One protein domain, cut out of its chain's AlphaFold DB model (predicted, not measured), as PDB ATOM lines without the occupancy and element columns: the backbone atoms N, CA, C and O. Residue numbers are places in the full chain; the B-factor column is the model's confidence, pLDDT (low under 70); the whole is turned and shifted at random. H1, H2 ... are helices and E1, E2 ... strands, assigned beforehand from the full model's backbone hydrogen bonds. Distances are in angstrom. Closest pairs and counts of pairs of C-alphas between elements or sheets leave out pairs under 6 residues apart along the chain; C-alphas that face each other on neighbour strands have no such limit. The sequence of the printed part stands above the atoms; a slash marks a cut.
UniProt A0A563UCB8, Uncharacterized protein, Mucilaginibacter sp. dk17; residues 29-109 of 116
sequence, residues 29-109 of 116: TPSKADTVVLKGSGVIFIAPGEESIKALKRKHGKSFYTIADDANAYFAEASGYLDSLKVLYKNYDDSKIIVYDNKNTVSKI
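Overview. This is residues 29 to 109 of the 116 residues of an uncharacterized protein of Mucilaginibacter sp. dk17 (UniProt A0A563UCB8). The model is a flat, loose arrangement with a small three-stranded sheet, E1, E4 and E5, toward one end, a pair of parallel strands, E2 and E3, in the middle, and a long helix, H2, running past that pair on its other side. A shorter helix, H1, meets the first end of H2 at a corner, and residues 58 to 63, of which 58 to 60 belong to H1, stick out there. The printed part has 81 residues, with named elements in the order E1, E2, H1, H2, E3, E4, E5; the class is mixed, helices and strands. The sheet order E1, E4, E5 is mixed, and the pair E2, E3 is parallel. The whole is loose, with a radius of gyration of the C-alphas of 15.3 A, and the C-alphas span 47 by 32 by 17 A.

Along the chain. Strand E1 is residues 35 to 39, beginning at C-alpha 35 (217.361, 152.207, 168.331). Strand E2 is residues 43 to 47. Helix H1, residues 50 to 60, is 15.3 A from first to last C-alpha. Helix H2, residues 63 to 84, is 32.0 A long and begins at C-alpha 63 (197.238, 157.776, 191.895). Strand E3 is residues 89 to 93. Strand E4, residues 97 to 102, is 16.1 A long. Strand E5, residues 105 to 108, ends at C-alpha 108 (209.508, 152.513, 162.241).

Arrangement. E1 and E4 are parallel, their directions 28 degrees apart, with N 38 and O 99 at 2.8 A. E4 and E5 form an antiparallel hairpin at 157 degrees, with N 100 and O 107 at 2.9 A. E1 and E5 are the edge strands. E2 and E3 are parallel at 25 degrees, with N 45 and O 90 at 2.9 A. E2, H1, H2 and E3 form a strand-helix-strand unit, two parallel neighbour strands with helices between them in the chain, and its crossover is right-handed. The closest C-alphas of E2 and H2 are those of Phe 45 and Phe 75, 8.0 A apart; those of H2 and E3 are Leu 82 and Tyr 89, 7.5 A apart. H1 and H2 are close but not clearly touching, the C-alphas of Lys 57 and Phe 64 being closest at 5.6 A, with a steep tilt of 52 degrees, opposite ways. H1 and E3 are only just apart, at 8.4 A. Neither helix is on the sheet of E1, E4 and E5. In H1 and H2 every O i to N i+4 pair is within hydrogen-bond range.

Size, cuts and confidence. The two C-alphas farthest apart are those of Lys 62 and Asn 104, 47.5 A. The printed part has no cut, and its six links between named elements are tight. The mean pLDDT of the printed part is 90.2, and residues 29 to 32 are under 70.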
ATOM      1  N   THR A  29     227.026 148.438 161.532       54.78
ATOM      2  CA  THR A  29     226.942 149.846 161.882       54.78
ATOM      3  C   THR A  29     226.495 149.865 163.335       54.78
ATOM      4  O   THR A  29     225.517 149.176 163.647       54.78
ATOM      5  N   PRO A  30     227.216 150.552 164.239       49.28
ATOM      6  CA  PRO A  30     226.835 150.584 165.639       49.28
ATOM      7  C   PRO A  30     225.390 151.061 165.675       49.28
ATOM      8  O   PRO A  30     225.093 152.180 165.248       49.28
ATOM      9  N   SER A  31     224.471 150.179 166.079       54.16
ATOM     10  CA  SER A  31     223.094 150.596 166.277       54.16
ATOM     11  C   SER A  31     223.182 151.715 167.296       54.16
ATOM     12  O   SER A  31     223.723 151.502 168.386       54.16
ATOM     13  N   LYS A  32     222.730 152.916 166.930       61.34
ATOM     14  CA  LYS A  32     222.611 154.001 167.900       61.34
ATOM     15  C   LYS A  32     221.912 153.423 169.136       61.34
ATOM     16  O   LYS A  32     220.945 152.678 168.992       61.34
ATOM     17  N   ALA A  33     222.434 153.695 170.332       72.88
ATOM     18  CA  ALA A  33     221.973 153.065 171.580       72.88
ATOM     19  C   ALA A  33     220.477 153.316 171.889       72.88
ATOM     20  O   ALA A  33     219.891 152.691 172.780       72.88
ATOM     21  N   ASP A  34     219.860 154.240 171.153       85.38
ATOM     22  CA  ASP A  34     218.446 154.586 171.182       85.38
ATOM     23  C   ASP A  34     217.567 153.687 170.296       85.38
ATOM     24  O   ASP A  34     216.355 153.679 170.480       85.38
ATOM     25  N   THR A  35     218.127 152.915 169.361       89.69
ATOM     26  CA  THR A  35     217.361 152.207 168.331       89.69
ATOM     27  C   THR A  35     217.433 150.697 168.519       89.69
ATOM     28  O   THR A  35     218.503 150.093 168.490       89.69
ATOM     29  N   VAL A  36     216.265 150.070 168.643       90.31
ATOM     30  CA  VAL A  36     216.116 148.614 168.673       90.31
ATOM     31  C   VAL A  36     215.644 148.146 167.303       90.31
ATOM     32  O   VAL A  36     214.557 148.507 166.850       90.31
ATOM     33  N   VAL A  37     216.458 147.309 166.658       89.62
ATOM     34  CA  VAL A  37     216.109 146.662 165.389       89.62
ATOM     35  C   VAL A  37     215.565 145.269 165.667       89.62
ATOM     36  O   VAL A  37     216.263 144.399 166.193       89.62
ATOM     37  N   LEU A  38     214.310 145.055 165.298       89.19
ATOM     38  CA  LEU A  38     213.636 143.773 165.412       89.19
ATOM     39  C   LEU A  38     213.902 142.935 164.175       89.19
ATOM     40  O   LEU A  38     213.697 143.385 163.047       89.19
ATOM     41  N   LYS A  39     214.324 141.696 164.414       83.31
ATOM     42  CA  LYS A  39     214.514 140.680 163.385       83.31
ATOM     43  C   LYS A  39     213.471 139.592 163.612       83.31
ATOM     44  O   LYS A  39     213.620 138.792 164.530       83.31
ATOM     45  N   GLY A  40     212.426 139.586 162.789       82.00
ATOM     46  CA  GLY A  40     211.321 138.627 162.887       82.00
ATOM     47  C   GLY A  40     210.173 139.067 163.800       82.00
ATOM     48  O   GLY A  40     210.220 140.124 164.431       82.00
ATOM     49  N   SER A  41     209.113 138.263 163.815       83.94
ATOM     50  CA  SER A  41     207.890 138.524 164.573       83.94
ATOM     51  C   SER A  41     208.074 138.271 166.071       83.94
ATOM     52  O   SER A  41     208.829 137.395 166.489       83.94
ATOM     53  N   GLY A  42     207.353 139.036 166.884       88.06
ATOM     54  CA  GLY A  42     207.335 138.891 168.335       88.06
ATOM     55  C   GLY A  42     206.468 139.961 168.982       88.06
ATOM     56  O   GLY A  42     206.017 140.892 168.312       88.06
ATOM     57  N   VAL A  43     206.246 139.823 170.287       92.12
ATOM     58  CA  VAL A  43     205.511 140.814 171.079       92.12
ATOM     59  C   VAL A  43     206.495 141.735 171.787       92.12
ATOM     60  O   VAL A  43     207.544 141.308 172.273       92.12
ATOM     61  N   ILE A  44     206.163 143.022 171.837       92.06
ATOM     62  CA  ILE A  44     206.960 144.020 172.542       92.06
ATOM     63  C   ILE A  44     206.062 144.783 173.489       92.06
ATOM     64  O   ILE A  44     205.077 145.388 173.071       92.06
ATOM     65  N   PHE A  45     206.465 144.788 174.748       93.19
ATOM     66  CA  PHE A  45     205.949 145.696 175.750       93.19
ATOM     67  C   PHE A  45     206.796 146.966 175.744       93.19
ATOM     68  O   PHE A  45     208.027 146.901 175.697       93.19
ATOM     69  N   ILE A  46     206.120 148.113 175.760       91.38
ATOM     70  CA  ILE A  46     206.756 149.419 175.908       91.38
ATOM     71  C   ILE A  46     206.314 149.983 177.252       91.38
ATOM     72  O   ILE A  46     205.136 150.292 177.433       91.38
ATOM     73  N   ALA A  47     207.254 150.098 178.185       91.44
ATOM     74  CA  ALA A  47     207.020 150.649 179.512       91.44
ATOM     75  C   ALA A  47     207.579 152.081 179.621       91.44
ATOM     76  O   ALA A  47     208.514 152.436 178.902       91.44
ATOM     77  N   PRO A  48     207.053 152.927 180.524       93.50
ATOM     78  CA  PRO A  48     207.627 154.246 180.770       93.50
ATOM     79  C   PRO A  48     209.086 154.153 181.247       93.50
ATOM     80  O   PRO A  48     209.384 153.440 182.205       93.50
ATOM     81  N   GLY A  49     209.992 154.899 180.611       93.25
ATOM     82  CA  GLY A  49     211.364 155.090 181.080       93.25
ATOM     83  C   GLY A  49     211.450 156.059 182.262       93.25
ATOM     84  O   GLY A  49     210.450 156.624 182.705       93.25
ATOM     85  N   GLU A  50     212.657 156.297 182.776       94.56
ATOM     86  CA  GLU A  50     212.865 157.080 184.004       94.56
ATOM     87  C   GLU A  50     212.262 158.498 183.941       94.56
ATOM     88  O   GLU A  50     211.553 158.919 184.858       94.56
ATOM     89  N   GLU A  51     212.488 159.221 182.843       94.56
ATOM     90  CA  GLU A  51     211.960 160.579 182.664       94.56
ATOM     91  C   GLU A  51     210.431 160.594 182.534       94.56
ATOM     92  O   GLU A  51     209.758 161.439 183.138       94.56
ATOM     93  N   SER A  52     209.855 159.610 181.839       94.25
ATOM     94  CA  SER A  52     208.405 159.434 181.747       94.25
ATOM     95  C   SER A  52     207.795 159.076 183.102       94.25
ATOM     96  O   SER A  52     206.775 159.646 183.481       94.25
ATOM     97  N   ILE A  53     208.445 158.218 183.896       95.69
ATOM     98  CA  ILE A  53     208.024 157.899 185.267       95.69
ATOM     99  C   ILE A  53     208.023 159.161 186.136       95.69
ATOM    100  O   ILE A  53     207.054 159.405 186.857       95.69
ATOM    101  N   LYS A  54     209.068 159.997 186.066       97.00
ATOM    102  CA  LYS A  54     209.120 161.277 186.797       97.00
ATOM    103  C   LYS A  54     207.974 162.205 186.382       97.00
ATOM    104  O   LYS A  54     207.334 162.819 187.240       97.00
ATOM    105  N   ALA A  55     207.687 162.304 185.084       96.00
ATOM    106  CA  ALA A  55     206.572 163.096 184.571       96.00
ATOM    107  C   ALA A  55     205.211 162.561 185.050       96.00
ATOM    108  O   ALA A  55     204.389 163.337 185.539       96.00
ATOM    109  N   LEU A  56     204.998 161.244 184.992       95.12
ATOM    110  CA  LEU A  56     203.769 160.583 185.434       95.12
ATOM    111  C   LEU A  56     203.547 160.729 186.945       95.12
ATOM    112  O   LEU A  56     202.446 161.085 187.357       95.12
ATOM    113  N   LYS A  57     204.587 160.554 187.771       97.00
ATOM    114  CA  LYS A  57     204.517 160.782 189.228       97.00
ATOM    115  C   LYS A  57     204.087 162.208 189.559       97.00
ATOM    116  O   LYS A  57     203.216 162.414 190.398       97.00
ATOM    117  N   ARG A  58     204.667 163.195 188.872       97.38
ATOM    118  CA  ARG A  58     204.312 164.610 189.043       97.38
ATOM    119  C   ARG A  58     202.888 164.915 188.574       97.38
ATOM    120  O   ARG A  58     202.214 165.710 189.217       97.38
ATOM    121  N   LYS A  59     202.430 164.289 187.487       96.94
ATOM    122  CA  LYS A  59     201.085 164.491 186.930       96.94
ATOM    123  C   LYS A  59     199.985 163.836 187.775       96.94
ATOM    124  O   LYS A  59     198.932 164.434 187.953       96.94
ATOM    125  N   HIS A  60     200.216 162.622 188.274       95.31
ATOM    126  CA  HIS A  60     199.183 161.788 188.901       95.31
ATOM    127  C   HIS A  60     199.301 161.678 190.429       95.31
ATOM    128  O   HIS A  60     198.393 161.158 191.077       95.31
ATOM    129  N   GLY A  61     200.391 162.163 191.035       96.25
ATOM    130  CA  GLY A  61     200.570 162.165 192.486       96.25
ATOM    131  C   GLY A  61     200.465 160.759 193.083       96.25
ATOM    132  O   GLY A  61     201.140 159.838 192.634       96.25
ATOM    133  N   LYS A  62     199.602 160.576 194.092       95.25
ATOM    134  CA  LYS A  62     199.387 159.262 194.729       95.25
ATOM    135  C   LYS A  62     198.766 158.233 193.780       95.25
ATOM    136  O   LYS A  62     199.135 157.066 193.854       95.25
ATOM    137  N   SER A  63     197.895 158.664 192.864       96.88
ATOM    138  CA  SER A  63     197.238 157.776 191.895       96.88
ATOM    139  C   SER A  63     198.224 157.113 190.935       96.88
ATOM    140  O   SER A  63     197.899 156.087 190.352       96.88
ATOM    141  N   PHE A  64     199.445 157.652 190.802       96.69
ATOM    142  CA  PHE A  64     200.527 157.009 190.054       96.69
ATOM    143  C   PHE A  64     200.750 155.557 190.489       96.69
ATOM    144  O   PHE A  64     200.950 154.701 189.637       96.69
ATOM    145  N   TYR A  65     200.721 155.275 191.795       96.38
ATOM    146  CA  TYR A  65     201.030 153.939 192.300       96.38
ATOM    147  C   TYR A  65     199.926 152.932 191.988       96.38
ATOM    148  O   TYR A  65     200.246 151.805 191.644       96.38
ATOM    149  N   THR A  66     198.659 153.349 192.021       97.44
ATOM    150  CA  THR A  66     197.536 152.512 191.570       97.44
ATOM    151  C   THR A  66     197.642 152.221 190.075       97.44
ATOM    152  O   THR A  66     197.592 151.070 189.675       97.44
ATOM    153  N   ILE A  67     197.904 153.247 189.257       94.75
ATOM    154  CA  ILE A  67     198.083 153.077 187.806       94.75
ATOM    155  C   ILE A  67     199.266 152.144 187.502       94.75
ATOM    156  O   ILE A  67     199.197 151.328 186.588       94.75
ATOM    157  N   ALA A  68     200.365 152.269 188.250       95.56
ATOM    158  CA  ALA A  68     201.532 151.410 188.092       95.56
ATOM    159  C   ALA A  68     201.242 149.957 188.500       95.56
ATOM    160  O   ALA A  68     201.737 149.043 187.844       95.56
ATOM    161  N   ASP A  69     200.451 149.749 189.552       97.44
ATOM    162  CA  ASP A  69     200.029 148.418 189.993       97.44
ATOM    163  C   ASP A  69     199.148 147.741 188.936       97.44
ATOM    164  O   ASP A  69     199.467 146.641 188.485       97.44
ATOM    165  N   ASP A  70     198.139 148.455 188.424       96.69
ATOM    166  CA  ASP A  70     197.271 147.975 187.343       96.69
ATOM    167  C   ASP A  70     198.084 147.624 186.084       96.69
ATOM    168  O   ASP A  70     197.929 146.551 185.500       96.69
ATOM    169  N   ALA A  71     199.010 148.501 185.677       94.62
ATOM    170  CA  ALA A  71     199.874 148.259 184.523       94.62
ATOM    171  C   ALA A  71     200.755 147.010 184.701       94.62
ATOM    172  O   ALA A  71     200.942 146.243 183.752       94.62
ATOM    173  N   ASN A  72     201.277 146.784 185.910       96.31
ATOM    174  CA  ASN A  72     202.065 145.595 186.225       96.31
ATOM    175  C   ASN A  72     201.207 144.325 186.214       96.31
ATOM    176  O   ASN A  72     201.674 143.300 185.719       96.31
ATOM    177  N   ALA A  73     199.967 144.390 186.706       97.88
ATOM    178  CA  ALA A  73     199.028 143.274 186.654       97.88
ATOM    179  C   ALA A  73     198.721 142.872 185.201       97.88
ATOM    180  O   ALA A  73     198.869 141.701 184.849       97.88
ATOM    181  N   TYR A  74     198.413 143.841 184.328       96.06
ATOM    182  CA  TYR A  74     198.195 143.575 182.900       96.06
ATOM    183  C   TYR A  74     199.430 142.989 182.215       96.06
ATOM    184  O   TYR A  74     199.317 142.063 181.411       96.06
ATOM    185  N   PHE A  75     200.621 143.506 182.532       96.62
ATOM    186  CA  PHE A  75     201.864 142.942 182.011       96.62
ATOM    187  C   PHE A  75     202.056 141.492 182.470       96.62
ATOM    188  O   PHE A  75     202.388 140.643 181.645       96.62
ATOM    189  N   ALA A  76     201.844 141.194 183.754       98.06
ATOM    190  CA  ALA A  76     202.006 139.852 184.308       98.06
ATOM    191  C   ALA A  76     201.040 138.844 183.668       98.06
ATOM    192  O   ALA A  76     201.457 137.756 183.278       98.06
ATOM    193  N   GLU A  77     199.773 139.220 183.495       98.50
ATOM    194  CA  GLU A  77     198.775 138.373 182.839       98.50
ATOM    195  C   GLU A  77     199.134 138.115 181.368       98.50
ATOM    196  O   GLU A  77     199.198 136.966 180.924       98.50
ATOM    197  N   ALA A  78     199.444 139.177 180.618       97.81
ATOM    198  CA  ALA A  78     199.787 139.064 179.206       97.81
ATOM    199  C   ALA A  78     201.077 138.258 178.987       97.81
ATOM    200  O   ALA A  78     201.126 137.393 178.114       97.81
ATOM    201  N   SER A  79     202.120 138.521 179.777       97.88
ATOM    202  CA  SER A  79     203.389 137.791 179.685       97.88
ATOM    203  C   SER A  79     203.238 136.324 180.081       97.88
ATOM    204  O   SER A  79     203.692 135.462 179.334       97.88
ATOM    205  N   GLY A  80     202.506 136.022 181.158       98.38
ATOM    206  CA  GLY A  80     202.215 134.643 181.553       98.38
ATOM    207  C   GLY A  80     201.450 133.867 180.476       98.38
ATOM    208  O   GLY A  80     201.741 132.697 180.215       98.38
ATOM    209  N   TYR A  81     200.516 134.521 179.780       98.38
ATOM    210  CA  TYR A  81     199.841 133.913 178.633       98.38
ATOM    211  C   TYR A  81     200.806 133.646 177.467       98.38
ATOM    212  O   TYR A  81     200.799 132.549 176.906       98.38
ATOM    213  N   LEU A  82     201.679 134.597 177.123       97.88
ATOM    214  CA  LEU A  82     202.685 134.415 176.066       97.88
ATOM    215  C   LEU A  82     203.678 133.293 176.397       97.88
ATOM    216  O   LEU A  82     204.014 132.503 175.510       97.88
ATOM    217  N   ASP A  83     204.077 133.169 177.663       97.56
ATOM    218  CA  ASP A  83     204.910 132.073 178.155       97.56
ATOM    219  C   ASP A  83     204.229 130.716 177.952       97.56
ATOM    220  O   ASP A  83     204.858 129.772 177.463       97.56
ATOM    221  N   SER A  84     202.923 130.620 178.236       98.00
ATOM    222  CA  SER A  84     202.146 129.392 178.008       98.00
ATOM    223  C   SER A  84     202.138 128.959 176.534       98.00
ATOM    224  O   SER A  84     202.145 127.765 176.225       98.00
ATOM    225  N   LEU A  85     202.205 129.930 175.616       97.62
ATOM    226  CA  LEU A  85     202.280 129.718 174.171       97.62
ATOM    227  C   LEU A  85     203.718 129.555 173.654       97.62
ATOM    228  O   LEU A  85     203.908 129.302 172.463       97.62
ATOM    229  N   LYS A  86     204.730 129.705 174.520       96.19
ATOM    230  CA  LYS A  86     206.158 129.755 174.157       96.19
ATOM    231  C   LYS A  86     206.471 130.854 173.132       96.19
ATOM    232  O   LYS A  86     207.353 130.696 172.286       96.19
ATOM    233  N   VAL A  87     205.740 131.967 173.191       95.00
ATOM    234  CA  VAL A  87     205.948 133.129 172.323       95.00
ATOM    235  C   VAL A  87     206.942 134.072 172.986       95.00
ATOM    236  O   VAL A  87     206.722 134.548 174.094       95.00
ATOM    237  N   LEU A  88     208.035 134.382 172.287       91.88
ATOM    238  CA  LEU A  88     209.030 135.325 172.785       91.88
ATOM    239  C   LEU A  88     208.465 136.748 172.831       91.88
ATOM    240  O   LEU A  88     207.907 137.250 171.850       91.88
ATOM    241  N   TYR A  89     208.713 137.421 173.950       94.75
ATOM    242  CA  TYR A  89     208.434 138.838 174.116       94.75
ATOM    243  C   TYR A  89     209.632 139.582 174.698       94.75
ATOM    244  O   TYR A  89     210.549 138.994 175.276       94.75
ATOM    245  N   LYS A  90     209.644 140.900 174.508       93.62
ATOM    246  CA  LYS A  90     210.655 141.797 175.077       93.62
ATOM    247  C   LYS A  90     209.986 143.001 175.715       93.62
ATOM    248  O   LYS A  90     208.923 143.422 175.271       93.62
ATOM    249  N   ASN A  91     210.636 143.559 176.727       93.00
ATOM    250  CA  ASN A  91     210.230 144.807 177.352       93.00
ATOM    251  C   ASN A  91     211.296 145.870 177.070       93.00
ATOM    252  O   ASN A  91     212.486 145.625 177.280       93.00
ATOM    253  N   TYR A  92     210.865 147.020 176.563       92.62
ATOM    254  CA  TYR A  92     211.715 148.176 176.315       92.62
ATOM    255  C   TYR A  92     211.093 149.418 176.934       92.62
ATOM    256  O   TYR A  92     209.874 149.550 177.006       92.62
ATOM    257  N   ASP A  93     211.940 150.355 177.344       91.12
ATOM    258  CA  ASP A  93     211.463 151.671 177.740       91.12
ATOM    259  C   ASP A  93     210.988 152.494 176.523       91.12
ATOM    260  O   ASP A  93     211.373 152.268 175.370       91.12
ATOM    261  N   ASP A  94     210.156 153.493 176.794       90.19
ATOM    262  CA  ASP A  94     209.602 154.427 175.815       90.19
ATOM    263  C   ASP A  94     210.611 155.451 175.259       90.19
ATOM    264  O   ASP A  94     210.259 156.250 174.383       90.19
ATOM    265  N   SER A  95     211.874 155.430 175.697       89.94
ATOM    266  CA  SER A  95     212.940 156.218 175.069       89.94
ATOM    267  C   SER A  95     213.412 155.574 173.765       89.94
ATOM    268  O   SER A  95     213.864 156.279 172.860       89.94
ATOM    269  N   LYS A  96     213.245 154.252 173.620       90.69
ATOM    270  CA  LYS A  96     213.720 153.522 172.446       90.69
ATOM    271  C   LYS A  96     212.918 153.841 171.183       90.69
ATOM    272  O   LYS A  96     211.707 154.083 171.185       90.69
ATOM    273  N   ILE A  97     213.623 153.824 170.058       90.00
ATOM    274  CA  ILE A  97     213.065 153.834 168.712       90.00
ATOM    275  C   ILE A  97     212.995 152.383 168.255       90.00
ATOM    276  O   ILE A  97     214.022 151.735 168.063       90.00
ATOM    277  N   ILE A  98     211.778 151.872 168.086       89.88
ATOM    278  CA  ILE A  98     211.566 150.495 167.648       89.88
ATOM    279  C   ILE A  98     211.384 150.465 166.135       89.88
ATOM    280  O   ILE A  98     210.557 151.186 165.564       89.88
ATOM    281  N   VAL A  99     212.171 149.616 165.488       90.19
ATOM    282  CA  VAL A  99     212.203 149.482 164.040       90.19
ATOM    283  C   VAL A  99     212.091 148.012 163.667       90.19
ATOM    284  O   VAL A  99     212.804 147.176 164.217       90.19
ATOM    285  N   TYR A 100     211.213 147.698 162.719       87.38
ATOM    286  CA  TYR A 100     211.077 146.366 162.143       87.38
ATOM    287  C   TYR A 100     211.851 146.285 160.826       87.38
ATOM    288  O   TYR A 100     211.581 147.057 159.902       87.38
ATOM    289  N   ASP A 101     212.822 145.374 160.754       86.44
ATOM    290  CA  ASP A 101     213.589 145.092 159.539       86.44
ATOM    291  C   ASP A 101     213.008 143.857 158.837       86.44
ATOM    292  O   ASP A 101     213.115 142.729 159.327       86.44
ATOM    293  N   ASN A 102     212.387 144.080 157.678       80.62
ATOM    294  CA  ASN A 102     211.834 143.033 156.831       80.62
ATOM    295  C   ASN A 102     212.628 142.878 155.533       80.62
ATOM    296  O   ASN A 102     212.087 143.149 154.463       80.62
ATOM    297  N   LYS A 103     213.892 142.437 155.630       75.88
ATOM    298  CA  LYS A 103     214.819 141.991 154.556       75.88
ATOM    299  C   LYS A 103     215.144 143.008 153.441       75.88
ATOM    300  O   LYS A 103     216.276 143.020 152.974       75.88
ATOM    301  N   ASN A 104     214.203 143.869 153.062       73.19
ATOM    302  CA  ASN A 104     214.247 144.886 152.015       73.19
ATOM    303  C   ASN A 104     213.673 146.238 152.482       73.19
ATOM    304  O   ASN A 104     213.920 147.252 151.830       73.19
ATOM    305  N   THR A 105     212.898 146.277 153.573       79.38
ATOM    306  CA  THR A 105     212.312 147.514 154.110       79.38
ATOM    307  C   THR A 105     212.477 147.610 155.618       79.38
ATOM    308  O   THR A 105     212.336 146.636 156.355       79.38
ATOM    309  N   VAL A 106     212.768 148.829 156.067       83.19
ATOM    310  CA  VAL A 106     212.934 149.185 157.472       83.19
ATOM    311  C   VAL A 106     211.771 150.098 157.843       83.19
ATOM    312  O   VAL A 106     211.676 151.219 157.342       83.19
ATOM    313  N   SER A 107     210.866 149.619 158.692       83.12
ATOM    314  CA  SER A 107     209.664 150.356 159.092       83.12
ATOM    315  C   SER A 107     209.736 150.730 160.566       83.12
ATOM    316  O   SER A 107     209.856 149.869 161.437       83.12
ATOM    317  N   LYS A 108     209.648 152.029 160.864       84.56
ATOM    318  CA  LYS A 108     209.508 152.513 162.241       84.56
ATOM    319  C   LYS A 108     208.124 152.129 162.755       84.56
ATOM    320  O   LYS A 108     207.128 152.468 162.119       84.56
ATOM    321  N   ILE A 109     208.059 151.470 163.908       80.75
ATOM    322  CA  ILE A 109     206.777 151.190 164.554       80.75
ATOM    323  C   ILE A 109     206.269 152.509 165.157       80.75
ATOM    324  O   ILE A 109     206.994 153.138 165.939       80.75
TER     325      ILE A 109